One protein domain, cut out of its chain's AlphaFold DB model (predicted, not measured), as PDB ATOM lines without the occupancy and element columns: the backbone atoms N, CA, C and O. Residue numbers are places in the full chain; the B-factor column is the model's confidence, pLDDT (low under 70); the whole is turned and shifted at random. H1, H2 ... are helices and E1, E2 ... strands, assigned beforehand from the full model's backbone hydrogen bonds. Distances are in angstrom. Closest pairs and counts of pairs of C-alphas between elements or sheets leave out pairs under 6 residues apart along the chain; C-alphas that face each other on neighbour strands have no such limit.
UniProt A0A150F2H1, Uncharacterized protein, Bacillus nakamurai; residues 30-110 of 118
ATOM      1  N   LYS A  30     123.933  61.171 113.876       79.75
ATOM      2  CA  LYS A  30     124.591  62.384 113.384       79.75
ATOM      3  C   LYS A  30     124.689  62.371 111.856       79.75
ATOM      4  O   LYS A  30     124.467  63.408 111.237       79.75
ATOM      5  N   SER A  31     124.966  61.218 111.245       81.50
ATOM      6  CA  SER A  31     124.986  61.096 109.781       81.50
ATOM      7  C   SER A  31     123.629  61.409 109.133       81.50
ATOM      8  O   SER A  31     123.579  62.119 108.131       81.50
ATOM      9  N   GLU A  32     122.527  60.955 109.729       81.31
ATOM     10  CA  GLU A  32     121.164  61.249 109.273       81.31
ATOM     11  C   GLU A  32     120.838  62.742 109.420       81.31
ATOM     12  O   GLU A  32     120.189  63.345 108.562       81.31
ATOM     13  N   TYR A  33     121.342  63.361 110.485       82.62
ATOM     14  CA  TYR A  33     121.223  64.791 110.723       82.62
ATOM     15  C   TYR A  33     121.995  65.619 109.684       82.62
ATOM     16  O   TYR A  33     121.462  66.576 109.115       82.62
ATOM     17  N   ASP A  34     123.233  65.220 109.387       86.00
ATOM     18  CA  ASP A  34     124.066  65.827 108.348       86.00
ATOM     19  C   ASP A  34     123.407  65.655 106.960       86.00
ATOM     20  O   ASP A  34     123.330  66.615 106.190       86.00
ATOM     21  N   MET A  35     122.821  64.484 106.672       88.19
ATOM     22  CA  MET A  35     122.034  64.242 105.455       88.19
ATOM     23  C   MET A  35     120.816  65.166 105.344       88.19
ATOM     24  O   MET A  35     120.554  65.701 104.265       88.19
ATOM     25  N   LEU A  36     120.080  65.381 106.440       88.06
ATOM     26  CA  LEU A  36     118.940  66.298 106.460       88.06
ATOM     27  C   LEU A  36     119.377  67.730 106.134       88.06
ATOM     28  O   LEU A  36     118.759  68.382 105.290       88.06
ATOM     29  N   ILE A  37     120.451  68.210 106.768       90.06
ATOM     30  CA  ILE A  37     121.011  69.544 106.520       90.06
ATOM     31  C   ILE A  37     121.402  69.695 105.045       90.06
ATOM     32  O   ILE A  37     120.924  70.620 104.380       90.06
ATOM     33  N   SER A  38     122.205  68.768 104.512       91.81
ATOM     34  CA  SER A  38     122.638  68.802 103.110       91.81
ATOM     35  C   SER A  38     121.458  68.739 102.140       91.81
ATOM     36  O   SER A  38     121.430  69.465 101.147       91.81
ATOM     37  N   GLY A  39     120.439  67.932 102.441       92.25
ATOM     38  CA  GLY A  39     119.217  67.877 101.647       92.25
ATOM     39  C   GLY A  39     118.451  69.207 101.636       92.25
ATOM     40  O   GLY A  39     117.980  69.655 100.587       92.25
ATOM     41  N   MET A  40     118.338  69.881 102.786       91.00
ATOM     42  CA  MET A  40     117.675  71.190 102.856       91.00
ATOM     43  C   MET A  40     118.437  72.260 102.072       91.00
ATOM     44  O   MET A  40     117.824  73.125 101.446       91.00
ATOM     45  N   GLU A  41     119.765  72.194 102.067       93.31
ATOM     46  CA  GLU A  41     120.616  73.079 101.271       93.31
ATOM     47  C   GLU A  41     120.425  72.838  99.774       93.31
ATOM     48  O   GLU A  41     120.137  73.785  99.044       93.31
ATOM     49  N   ALA A  42     120.433  71.579  99.330       93.12
ATOM     50  CA  ALA A  42     120.160  71.223  97.937       93.12
ATOM     51  C   ALA A  42     118.769  71.702  97.466       93.12
ATOM     52  O   ALA A  42     118.608  72.153  96.325       93.12
ATOM     53  N   LEU A  43     117.760  71.676  98.347       92.19
ATOM     54  CA  LEU A  43     116.427  72.250  98.103       92.19
ATOM     55  C   LEU A  43     116.444  73.780  97.948       92.19
ATOM     56  O   LEU A  43     115.753  74.349  97.091       92.19
ATOM     57  N   LEU A  44     117.197  74.477  98.801       91.25
ATOM     58  CA  LEU A  44     117.359  75.932  98.741       91.25
ATOM     59  C   LEU A  44     118.098  76.344  97.458       91.25
ATOM     60  O   LEU A  44     117.647  77.255  96.758       91.25
ATOM     61  N   GLU A  45     119.143  75.604  97.096       93.06
ATOM     62  CA  GLU A  45     119.984  75.804  95.910       93.06
ATOM     63  C   GLU A  45     119.337  75.324  94.601       93.06
ATOM     64  O   GLU A  45     119.895  75.532  93.526       93.06
ATOM     65  N   ARG A  46     118.127  74.745  94.664       88.56
ATOM     66  CA  ARG A  46     117.364  74.228  93.508       88.56
ATOM     67  C   ARG A  46     118.051  73.066  92.785       88.56
ATOM     68  O   ARG A  46     117.762  72.816  91.618       88.56
ATOM     69  N   GLN A  47     118.927  72.348  93.476       92.31
ATOM     70  CA  GLN A  47     119.553  71.124  92.975       92.31
ATOM     71  C   GLN A  47     118.615  69.921  93.113       92.31
ATOM     72  O   GLN A  47     118.712  68.962  92.352       92.31
ATOM     73  N   GLN A  48     117.676  69.989  94.060       91.44
ATOM     74  CA  GLN A  48     116.628  68.997  94.273       91.44
ATOM     75  C   GLN A  48     115.275  69.691  94.469       91.44
ATOM     76  O   GLN A  48     115.206  70.857  94.863       91.44
ATOM     77  N   SER A  49     114.188  68.975  94.179       90.75
ATOM     78  CA  SER A  49     112.807  69.442  94.380       90.75
ATOM     79  C   SER A  49     112.158  68.879  95.644       90.75
ATOM     80  O   SER A  49     111.156  69.427  96.105       90.75
ATOM     81  N   SER A  50     112.726  67.822  96.229       93.38
ATOM     82  CA  SER A  50     112.227  67.197  97.452       93.38
ATOM     83  C   SER A  50     113.323  66.464  98.220       93.38
ATOM     84  O   SER A  50     114.262  65.962  97.606       93.38
ATOM     85  N   ILE A  51     113.150  66.337  99.537       92.81
ATOM     86  CA  ILE A  51     113.943  65.450 100.402       92.81
ATOM     87  C   ILE A  51     113.035  64.693 101.361       92.81
ATOM     88  O   ILE A  51     112.003  65.217 101.783       92.81
ATOM     89  N   GLN A  52     113.459  63.500 101.760       89.69
ATOM     90  CA  GLN A  52     112.749  62.673 102.722       89.69
ATOM     91  C   GLN A  52     113.740  62.072 103.714       89.69
ATOM     92  O   GLN A  52     114.806  61.609 103.316       89.69
ATOM     93  N   ILE A  53     113.374  62.092 104.991       85.88
ATOM     94  CA  ILE A  53     114.090  61.412 106.067       85.88
ATOM     95  C   ILE A  53     113.096  60.611 106.899       85.88
ATOM     96  O   ILE A  53     111.959  61.046 107.107       85.88
ATOM     97  N   GLU A  54     113.533  59.442 107.348       81.31
ATOM     98  CA  GLU A  54     112.743  58.501 108.132       81.31
ATOM     99  C   GLU A  54     113.549  58.064 109.350       81.31
ATOM    100  O   GLU A  54     114.724  57.740 109.217       81.31
ATOM    101  N   THR A  55     112.933  58.077 110.531       74.19
ATOM    102  CA  THR A  55     113.543  57.530 111.752       74.19
ATOM    103  C   THR A  55     113.121  56.082 111.948       74.19
ATOM    104  O   THR A  55     112.011  55.708 111.574       74.19
ATOM    105  N   ILE A  56     113.961  55.298 112.626       66.81
ATOM    106  CA  ILE A  56     113.717  53.871 112.864       66.81
ATOM    107  C   ILE A  56     112.456  53.654 113.723       66.81
ATOM    108  O   ILE A  56     111.524  53.017 113.247       66.81
ATOM    109  N   GLU A  57     112.369  54.218 114.940       64.88
ATOM    110  CA  GLU A  57     111.167  54.113 115.790       64.88
ATOM    111  C   GLU A  57     111.005  55.288 116.786       64.88
ATOM    112  O   GLU A  57     111.988  55.700 117.404       64.88
ATOM    113  N   PRO A  58     109.771  55.800 117.011       63.59
ATOM    114  CA  PRO A  58     108.576  55.555 116.200       63.59
ATOM    115  C   PRO A  58     108.789  56.087 114.780       63.59
ATOM    116  O   PRO A  58     109.506  57.072 114.610       63.59
ATOM    117  N   LEU A  59     108.175  55.447 113.780       72.44
ATOM    118  CA  LEU A  59     108.380  55.797 112.375       72.44
ATOM    119  C   LEU A  59     107.892  57.233 112.133       72.44
ATOM    120  O   LEU A  59     106.692  57.528 112.080       72.44
ATOM    121  N   PHE A  60     108.849  58.148 112.059       79.00
ATOM    122  CA  PHE A  60     108.641  59.548 111.750       79.00
ATOM    123  C   PHE A  60     109.213  59.791 110.365       79.00
ATOM    124  O   PHE A  60     110.407  59.610 110.151       79.00
ATOM    125  N   THR A  61     108.366  60.226 109.438       83.38
ATOM    126  CA  THR A  61     108.791  60.631 108.096       83.38
ATOM    127  C   THR A  61     108.643  62.136 107.973       83.38
ATOM    128  O   THR A  61     107.525  62.655 108.060       83.38
ATOM    129  N   LEU A  62     109.745  62.834 107.718       85.69
ATOM    130  CA  LEU A  62     109.740  64.233 107.308       85.69
ATOM    131  C   LEU A  62     109.999  64.299 105.804       85.69
ATOM    132  O   LEU A  62     111.036  63.852 105.325       85.69
ATOM    133  N   HIS A  63     109.064  64.891 105.070       90.06
ATOM    134  CA  HIS A  63     109.184  65.139 103.640       90.06
ATOM    135  C   HIS A  63     109.061  66.641 103.385       90.06
ATOM    136  O   HIS A  63     108.035  67.250 103.701       90.06
ATOM    137  N   LEU A  64     110.101  67.249 102.817       91.12
ATOM    138  CA  LEU A  64     110.044  68.618 102.305       91.12
ATOM    139  C   LEU A  64     109.976  68.585 100.788       91.12
ATOM    140  O   LEU A  64     110.795  67.940 100.144       91.12
ATOM    141  N   MET A  65     109.044  69.345 100.228       94.38
ATOM    142  CA  MET A  65     108.898  69.549  98.791       94.38
ATOM    143  C   MET A  65     108.938  71.038  98.484       94.38
ATOM    144  O   MET A  65     108.318  71.834  99.194       94.38
ATOM    145  N   LYS A  66     109.609  71.414  97.401       91.56
ATOM    146  CA  LYS A  66     109.572  72.764  96.844       91.56
ATOM    147  C   LYS A  66     108.670  72.779  95.616       91.56
ATOM    148  O   LYS A  66     108.948  72.096  94.636       91.56
ATOM    149  N   ASP A  67     107.627  73.602  95.656       88.31
ATOM    150  CA  ASP A  67     106.790  73.916  94.496       88.31
ATOM    151  C   ASP A  67     106.838  75.423  94.227       88.31
ATOM    152  O   ASP A  67     106.380  76.241  95.035       88.31
ATOM    153  N   LYS A  68     107.423  75.791  93.083       85.06
ATOM    154  CA  LYS A  68     107.661  77.179  92.656       85.06
ATOM    155  C   LYS A  68     108.372  78.002  93.741       85.06
ATOM    156  O   LYS A  68     109.581  77.867  93.925       85.06
ATOM    157  N   SER A  69     107.634  78.874  94.429       84.44
ATOM    158  CA  SER A  69     108.115  79.784  95.476       84.44
ATOM    159  C   SER A  69     107.772  79.327  96.895       84.44
ATOM    160  O   SER A  69     108.082  80.031  97.854       84.44
ATOM    161  N   THR A  70     107.122  78.173  97.045       90.88
ATOM    162  CA  THR A  70     106.645  77.669  98.334       90.88
ATOM    163  C   THR A  70     107.276  76.336  98.681       90.88
ATOM    164  O   THR A  70     107.614  75.535  97.808       90.88
ATOM    165  N   TYR A  71     107.402  76.098  99.978       92.50
ATOM    166  CA  TYR A  71     107.869  74.845 100.535       92.50
ATOM    167  C   TYR A  71     106.723  74.190 101.295       92.50
ATOM    168  O   TYR A  71     106.010  74.835 102.066       92.50
ATOM    169  N   THR A  72     106.524  72.901 101.061       92.00
ATOM    170  CA  THR A  72     105.576  72.078 101.803       92.00
ATOM    171  C   THR A  72     106.358  71.098 102.653       92.00
ATOM    172  O   THR A  72     107.078  70.257 102.124       92.00
ATOM    173  N   MET A  73     106.181  71.195 103.963       88.81
ATOM    174  CA  MET A  73     106.728  70.277 104.946       88.81
ATOM    175  C   MET A  73     105.616  69.335 105.410       88.81
ATOM    176  O   MET A  73     104.578  69.782 105.905       88.81
ATOM    177  N   LEU A  74     105.820  68.039 105.215       88.56
ATOM    178  CA  LEU A  74     104.939  66.973 105.667       88.56
ATOM    179  C   LEU A  74     105.643  66.171 106.749       88.56
ATOM    180  O   LEU A  74     106.744  65.679 106.530       88.56
ATOM    181  N   ILE A  75     104.981  66.010 107.888       84.19
ATOM    182  CA  ILE A  75     105.396  65.078 108.929       84.19
ATOM    183  C   ILE A  75     104.357  63.978 109.020       84.19
ATOM    184  O   ILE A  75     103.189  64.244 109.304       84.19
ATOM    185  N   THR A  76     104.789  62.744 108.809       84.50
ATOM    186  CA  THR A  76     104.018  61.553 109.149       84.50
ATOM    187  C   THR A  76     104.575  60.965 110.435       84.50
ATOM    188  O   THR A  76     105.782  60.805 110.561       84.50
ATOM    189  N   ILE A  77     103.696  60.640 111.377       79.94
ATOM    190  CA  ILE A  77     104.026  59.846 112.558       79.94
ATOM    191  C   ILE A  77     103.178  58.583 112.490       79.94
ATOM    192  O   ILE A  77     101.950  58.654 112.634       79.94
ATOM    193  N   GLU A  78     103.823  57.444 112.275       76.38
ATOM    194  CA  GLU A  78     103.204  56.143 112.484       76.38
ATOM    195  C   GLU A  78     103.488  55.746 113.930       76.38
ATOM    196  O   GLU A  78     104.599  55.390 114.318       76.38
ATOM    197  N   ALA A  79     102.479  55.928 114.776       65.81
ATOM    198  CA  ALA A  79     102.494  55.295 116.079       65.81
ATOM    199  C   ALA A  79     102.129  53.814 115.881       65.81
ATOM    200  O   ALA A  79     101.380  53.518 114.955       65.81
ATOM    201  N   ASP A  80     102.671  52.942 116.740       65.88
ATOM    202  CA  ASP A  80     102.460  51.481 116.821       65.88
ATOM    203  C   ASP A  80     101.094  51.000 116.288       65.88
ATOM    204  O   ASP A  80     100.110  51.718 116.428       65.88
ATOM    205  N   ALA A  81     101.011  49.772 115.758       61.47
ATOM    206  CA  ALA A  81      99.930  49.196 114.937       61.47
ATOM    207  C   ALA A  81      98.477  49.429 115.421       61.47
ATOM    208  O   ALA A  81      97.528  49.272 114.655       61.47
ATOM    209  N   GLN A  82      98.286  49.807 116.686       63.88
ATOM    210  CA  GLN A  82      97.000  50.127 117.306       63.88
ATOM    211  C   GLN A  82      96.637  51.626 117.317       63.88
ATOM    212  O   GLN A  82      95.541  51.986 117.748       63.88
ATOM    213  N   LYS A  83      97.525  52.530 116.883       64.19
ATOM    214  CA  LYS A  83      97.300  53.981 116.871       64.19
ATOM    215  C   LYS A  83      97.186  54.509 115.439       64.19
ATOM    216  O   LYS A  83      97.929  54.097 114.555       64.19
ATOM    217  N   PRO A  84      96.277  55.467 115.189       67.94
ATOM    218  CA  PRO A  84      96.109  56.029 113.859       67.94
ATOM    219  C   PRO A  84      97.342  56.838 113.448       67.94
ATOM    220  O   PRO A  84      97.849  57.657 114.224       67.94
ATOM    221  N   ARG A  85      97.764  56.654 112.192       81.25
ATOM    222  CA  ARG A  85      98.760  57.492 111.516       81.25
ATOM    223  C   ARG A  85      98.366  58.965 111.633       81.25
ATOM    224  O   ARG A  85      97.245  59.344 111.288       81.25
ATOM    225  N   ARG A  86      99.295  59.808 112.086       82.12
ATOM    226  CA  ARG A  86      99.105  61.264 112.148       82.12
ATOM    227  C   ARG A  86      99.904  61.928 111.044       82.12
ATOM    228  O   ARG A  86     101.083  61.636 110.879       82.12
ATOM    229  N   ILE A  87      99.260  62.823 110.303       84.94
ATOM    230  CA  ILE A  87      99.894  63.586 109.231       84.94
ATOM    231  C   ILE A  87      99.736  65.066 109.547       84.94
ATOM    232  O   ILE A  87      98.625  65.555 109.746       84.94
ATOM    233  N   TYR A  88     100.855  65.775 109.559       83.81
ATOM    234  CA  TYR A  88     100.914  67.216 109.718       83.81
ATOM    235  C   TYR A  88     101.475  67.823 108.444       83.81
ATOM    236  O   TYR A  88     102.435  67.315 107.870       83.81
ATOM    237  N   LYS A  89     100.867  68.922 108.002       87.12
ATOM    238  CA  LYS A  89     101.288  69.665 106.819       87.12
ATOM    239  C   LYS A  89     101.499  71.120 107.192       87.12
ATOM    240  O   LYS A  89     100.613  71.746 107.770       87.12
ATOM    241  N   MET A  90     102.637  71.665 106.794       86.50
ATOM    242  CA  MET A  90     102.945  73.078 106.918       86.50
ATOM    243  C   MET A  90     103.413  73.619 105.573       86.50
ATOM    244  O   MET A  90     104.213  72.994 104.886       86.50
ATOM    245  N   ILE A  91     102.897  74.789 105.206       89.75
ATOM    246  CA  ILE A  91     103.381  75.549 104.055       89.75
ATOM    247  C   ILE A  91     104.228  76.700 104.594       89.75
ATOM    248  O   ILE A  91     103.753  77.498 105.418       89.75
ATOM    249  N   CYS A  92     105.468  76.761 104.128       87.81
ATOM    250  CA  CYS A  92     106.479  77.731 104.514       87.81
ATOM    251  C   CYS A  92     107.095  78.412 103.284       87.81
ATOM    252  O   CYS A  92     107.001  77.929 102.153       87.81
ATOM    253  N   ASP A  93     107.687  79.579 103.515       90.94
ATOM    254  CA  ASP A  93     108.482  80.298 102.527       90.94
ATOM    255  C   ASP A  93     109.969  79.924 102.642       90.94
ATOM    256  O   ASP A  93     110.391  79.187 103.537       90.94
ATOM    257  N   GLU A  94     110.776  80.434 101.712       91.31
ATOM    258  CA  GLU A  94     112.221  80.189 101.697       91.31
ATOM    259  C   GLU A  94     112.916  80.692 102.975       91.31
ATOM    260  O   GLU A  94     113.875  80.073 103.437       91.31
ATOM    261  N   ALA A  95     112.434  81.788 103.571       91.19
ATOM    262  CA  ALA A  95     113.020  82.365 104.778       91.19
ATOM    263  C   ALA A  95     112.851  81.433 105.987       91.19
ATOM    264  O   ALA A  95     113.811  81.196 106.721       91.19
ATOM    265  N   ALA A  96     111.665  80.849 106.156       88.56
ATOM    266  CA  ALA A  96     111.399  79.862 107.193       88.56
ATOM    267  C   ALA A  96     112.242  78.591 107.007       88.56
ATOM    268  O   ALA A  96     112.771  78.069 107.988       88.56
ATOM    269  N   VAL A  97     112.432  78.122 105.767       89.44
ATOM    270  CA  VAL A  97     113.311  76.970 105.493       89.44
ATOM    271  C   VAL A  97     114.765  77.297 105.830       89.44
ATOM    272  O   VAL A  97     115.402  76.516 106.525       89.44
ATOM    273  N   LYS A  98     115.277  78.473 105.444       91.94
ATOM    274  CA  LYS A  98     116.635  78.917 105.815       91.94
ATOM    275  C   LYS A  98     116.835  78.992 107.328       91.94
ATOM    276  O   LYS A  98     117.860  78.537 107.830       91.94
ATOM    277  N   ALA A  99     115.865  79.552 108.054       88.44
ATOM    278  CA  ALA A  99     115.915  79.640 109.511       88.44
ATOM    279  C   ALA A  99     115.917  78.248 110.166       88.44
ATOM    280  O   ALA A  99     116.677  78.003 111.106       88.44
ATOM    281  N   PHE A 100     115.119  77.321 109.632       85.81
ATOM    282  CA  PHE A 100     115.112  75.936 110.084       85.81
ATOM    283  C   PHE A 100     116.459  75.246 109.809       85.81
ATOM    284  O   PHE A 100     117.032  74.676 110.732       85.81
ATOM    285  N   THR A 101     117.042  75.390 108.611       89.44
ATOM    286  CA  THR A 101     118.370  74.828 108.280       89.44
ATOM    287  C   THR A 101     119.465  75.368 109.196       89.44
ATOM    288  O   THR A 101     120.321  74.615 109.654       89.44
ATOM    289  N   ALA A 102     119.434  76.668 109.499       88.38
ATOM    290  CA  ALA A 102     120.383  77.280 110.421       88.38
ATOM    291  C   ALA A 102     120.249  76.719 111.847       88.38
ATOM    292  O   ALA A 102     121.263  76.462 112.496       88.38
ATOM    293  N   SER A 103     119.014  76.488 112.306       84.31
ATOM    294  CA  SER A 103     118.742  75.876 113.612       84.31
ATOM    295  C   SER A 103     119.271  74.444 113.664       84.31
ATOM    296  O   SER A 103     119.978  74.100 114.608       84.31
ATOM    297  N   LEU A 104     119.042  73.656 112.604       82.75
ATOM    298  CA  LEU A 104     119.590  72.306 112.512       82.75
ATOM    299  C   LEU A 104     121.120  72.323 112.624       82.75
ATOM    300  O   LEU A 104     121.682  71.646 113.481       82.75
ATOM    301  N   ARG A 105     121.810  73.143 111.819       85.25
ATOM    302  CA  ARG A 105     123.280  73.255 111.870       85.25
ATOM    303  C   ARG A 105     123.793  73.592 113.271       85.25
ATOM    304  O   ARG A 105     124.780  73.007 113.710       85.25
ATOM    305  N   TRP A 106     123.131  74.525 113.956       84.31
ATOM    306  CA  TRP A 106     123.490  74.894 115.320       84.31
ATOM    307  C   TRP A 106     123.319  73.717 116.283       84.31
ATOM    308  O   TRP A 106     124.227  73.442 117.062       84.31
ATOM    309  N   GLU A 107     122.217  72.976 116.209       78.06
ATOM    310  CA  GLU A 107     122.004  71.800 117.061       78.06
ATOM    311  C   GLU A 107     123.054  70.711 116.794       78.06
ATOM    312  O   GLU A 107     123.668  70.228 117.745       78.06
ATOM    313  N   CYS A 108     123.362  70.411 115.523       78.62
ATOM    314  CA  CYS A 108     124.381  69.423 115.146       78.62
ATOM    315  C   CYS A 108     125.777  69.776 115.697       78.62
ATOM    316  O   CYS A 108     126.492  68.907 116.198       78.62
ATOM    317  N   SER A 109     126.166  71.059 115.681       80.75
ATOM    318  CA  SER A 109     127.477  71.483 116.195       80.75
ATOM    319  C   SER A 109     127.575  71.502 117.725       80.75
ATOM    320  O   SER A 109     128.674  71.648 118.256       80.75
ATOM    321  N   HIS A 110     126.450  71.397 118.439       73.75
ATOM    322  CA  HIS A 110     126.384  71.446 119.905       73.75
ATOM    323  C   HIS A 110     125.969  70.110 120.536       73.75
ATOM    324  O   HIS A 110     125.777  70.044 121.757       73.75
TER     325      HIS A 110
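This is residues 30 to 110 of the 118 residues of an uncharacterized protein of Bacillus nakamurai (UniProt A0A150F2H1). A twisted four-stranded sheet has H1 over one face, along edge strand E1, in two layers; H2 packs antiparallel beside H1 and only grazes the sheet. The 81 printed residues run H1, E1, E2, E3, E4, H2, mixed class, the strands an antiparallel meander, neighbours in chain order. It is compact, radius of gyration of the C-alphas 13.3 A, spans 40 by 31 by 18 A.

Strands are E1, residues 50 to 54; E2, 59 to 67, 25.5 A; E3, 70 to 78, 26.0 A; E4, 86 to 92. H1, 30 to 44, 21.2 A, begins at C-alpha (124.591, 62.384, 113.384); H2, 94 to 109, 22.8 A, ends at (127.477, 71.483, 116.195).

Three hairpins have N to O pairs within hydrogen-bond range: 51 to 64, 2.9 A; 63 to 74, 2.9 A; 73 to 90, 2.8 A. H1's height over the sheet is 9.3 A; C-alphas 39 and 51 are closest to E1, 5.9 A. H1 and H2 touch, C-alphas 37 and 101 closest at 6.2 A, a shallow tilt of 22 degrees, opposite ways. In both helices every O i to N i+4 pair is within range.

C-alphas 45 and 82 are farthest apart, 40.6 A. The printed part has no cut and no long link; pLDDT is under 70 at residues 56 to 58 and 79 to 84.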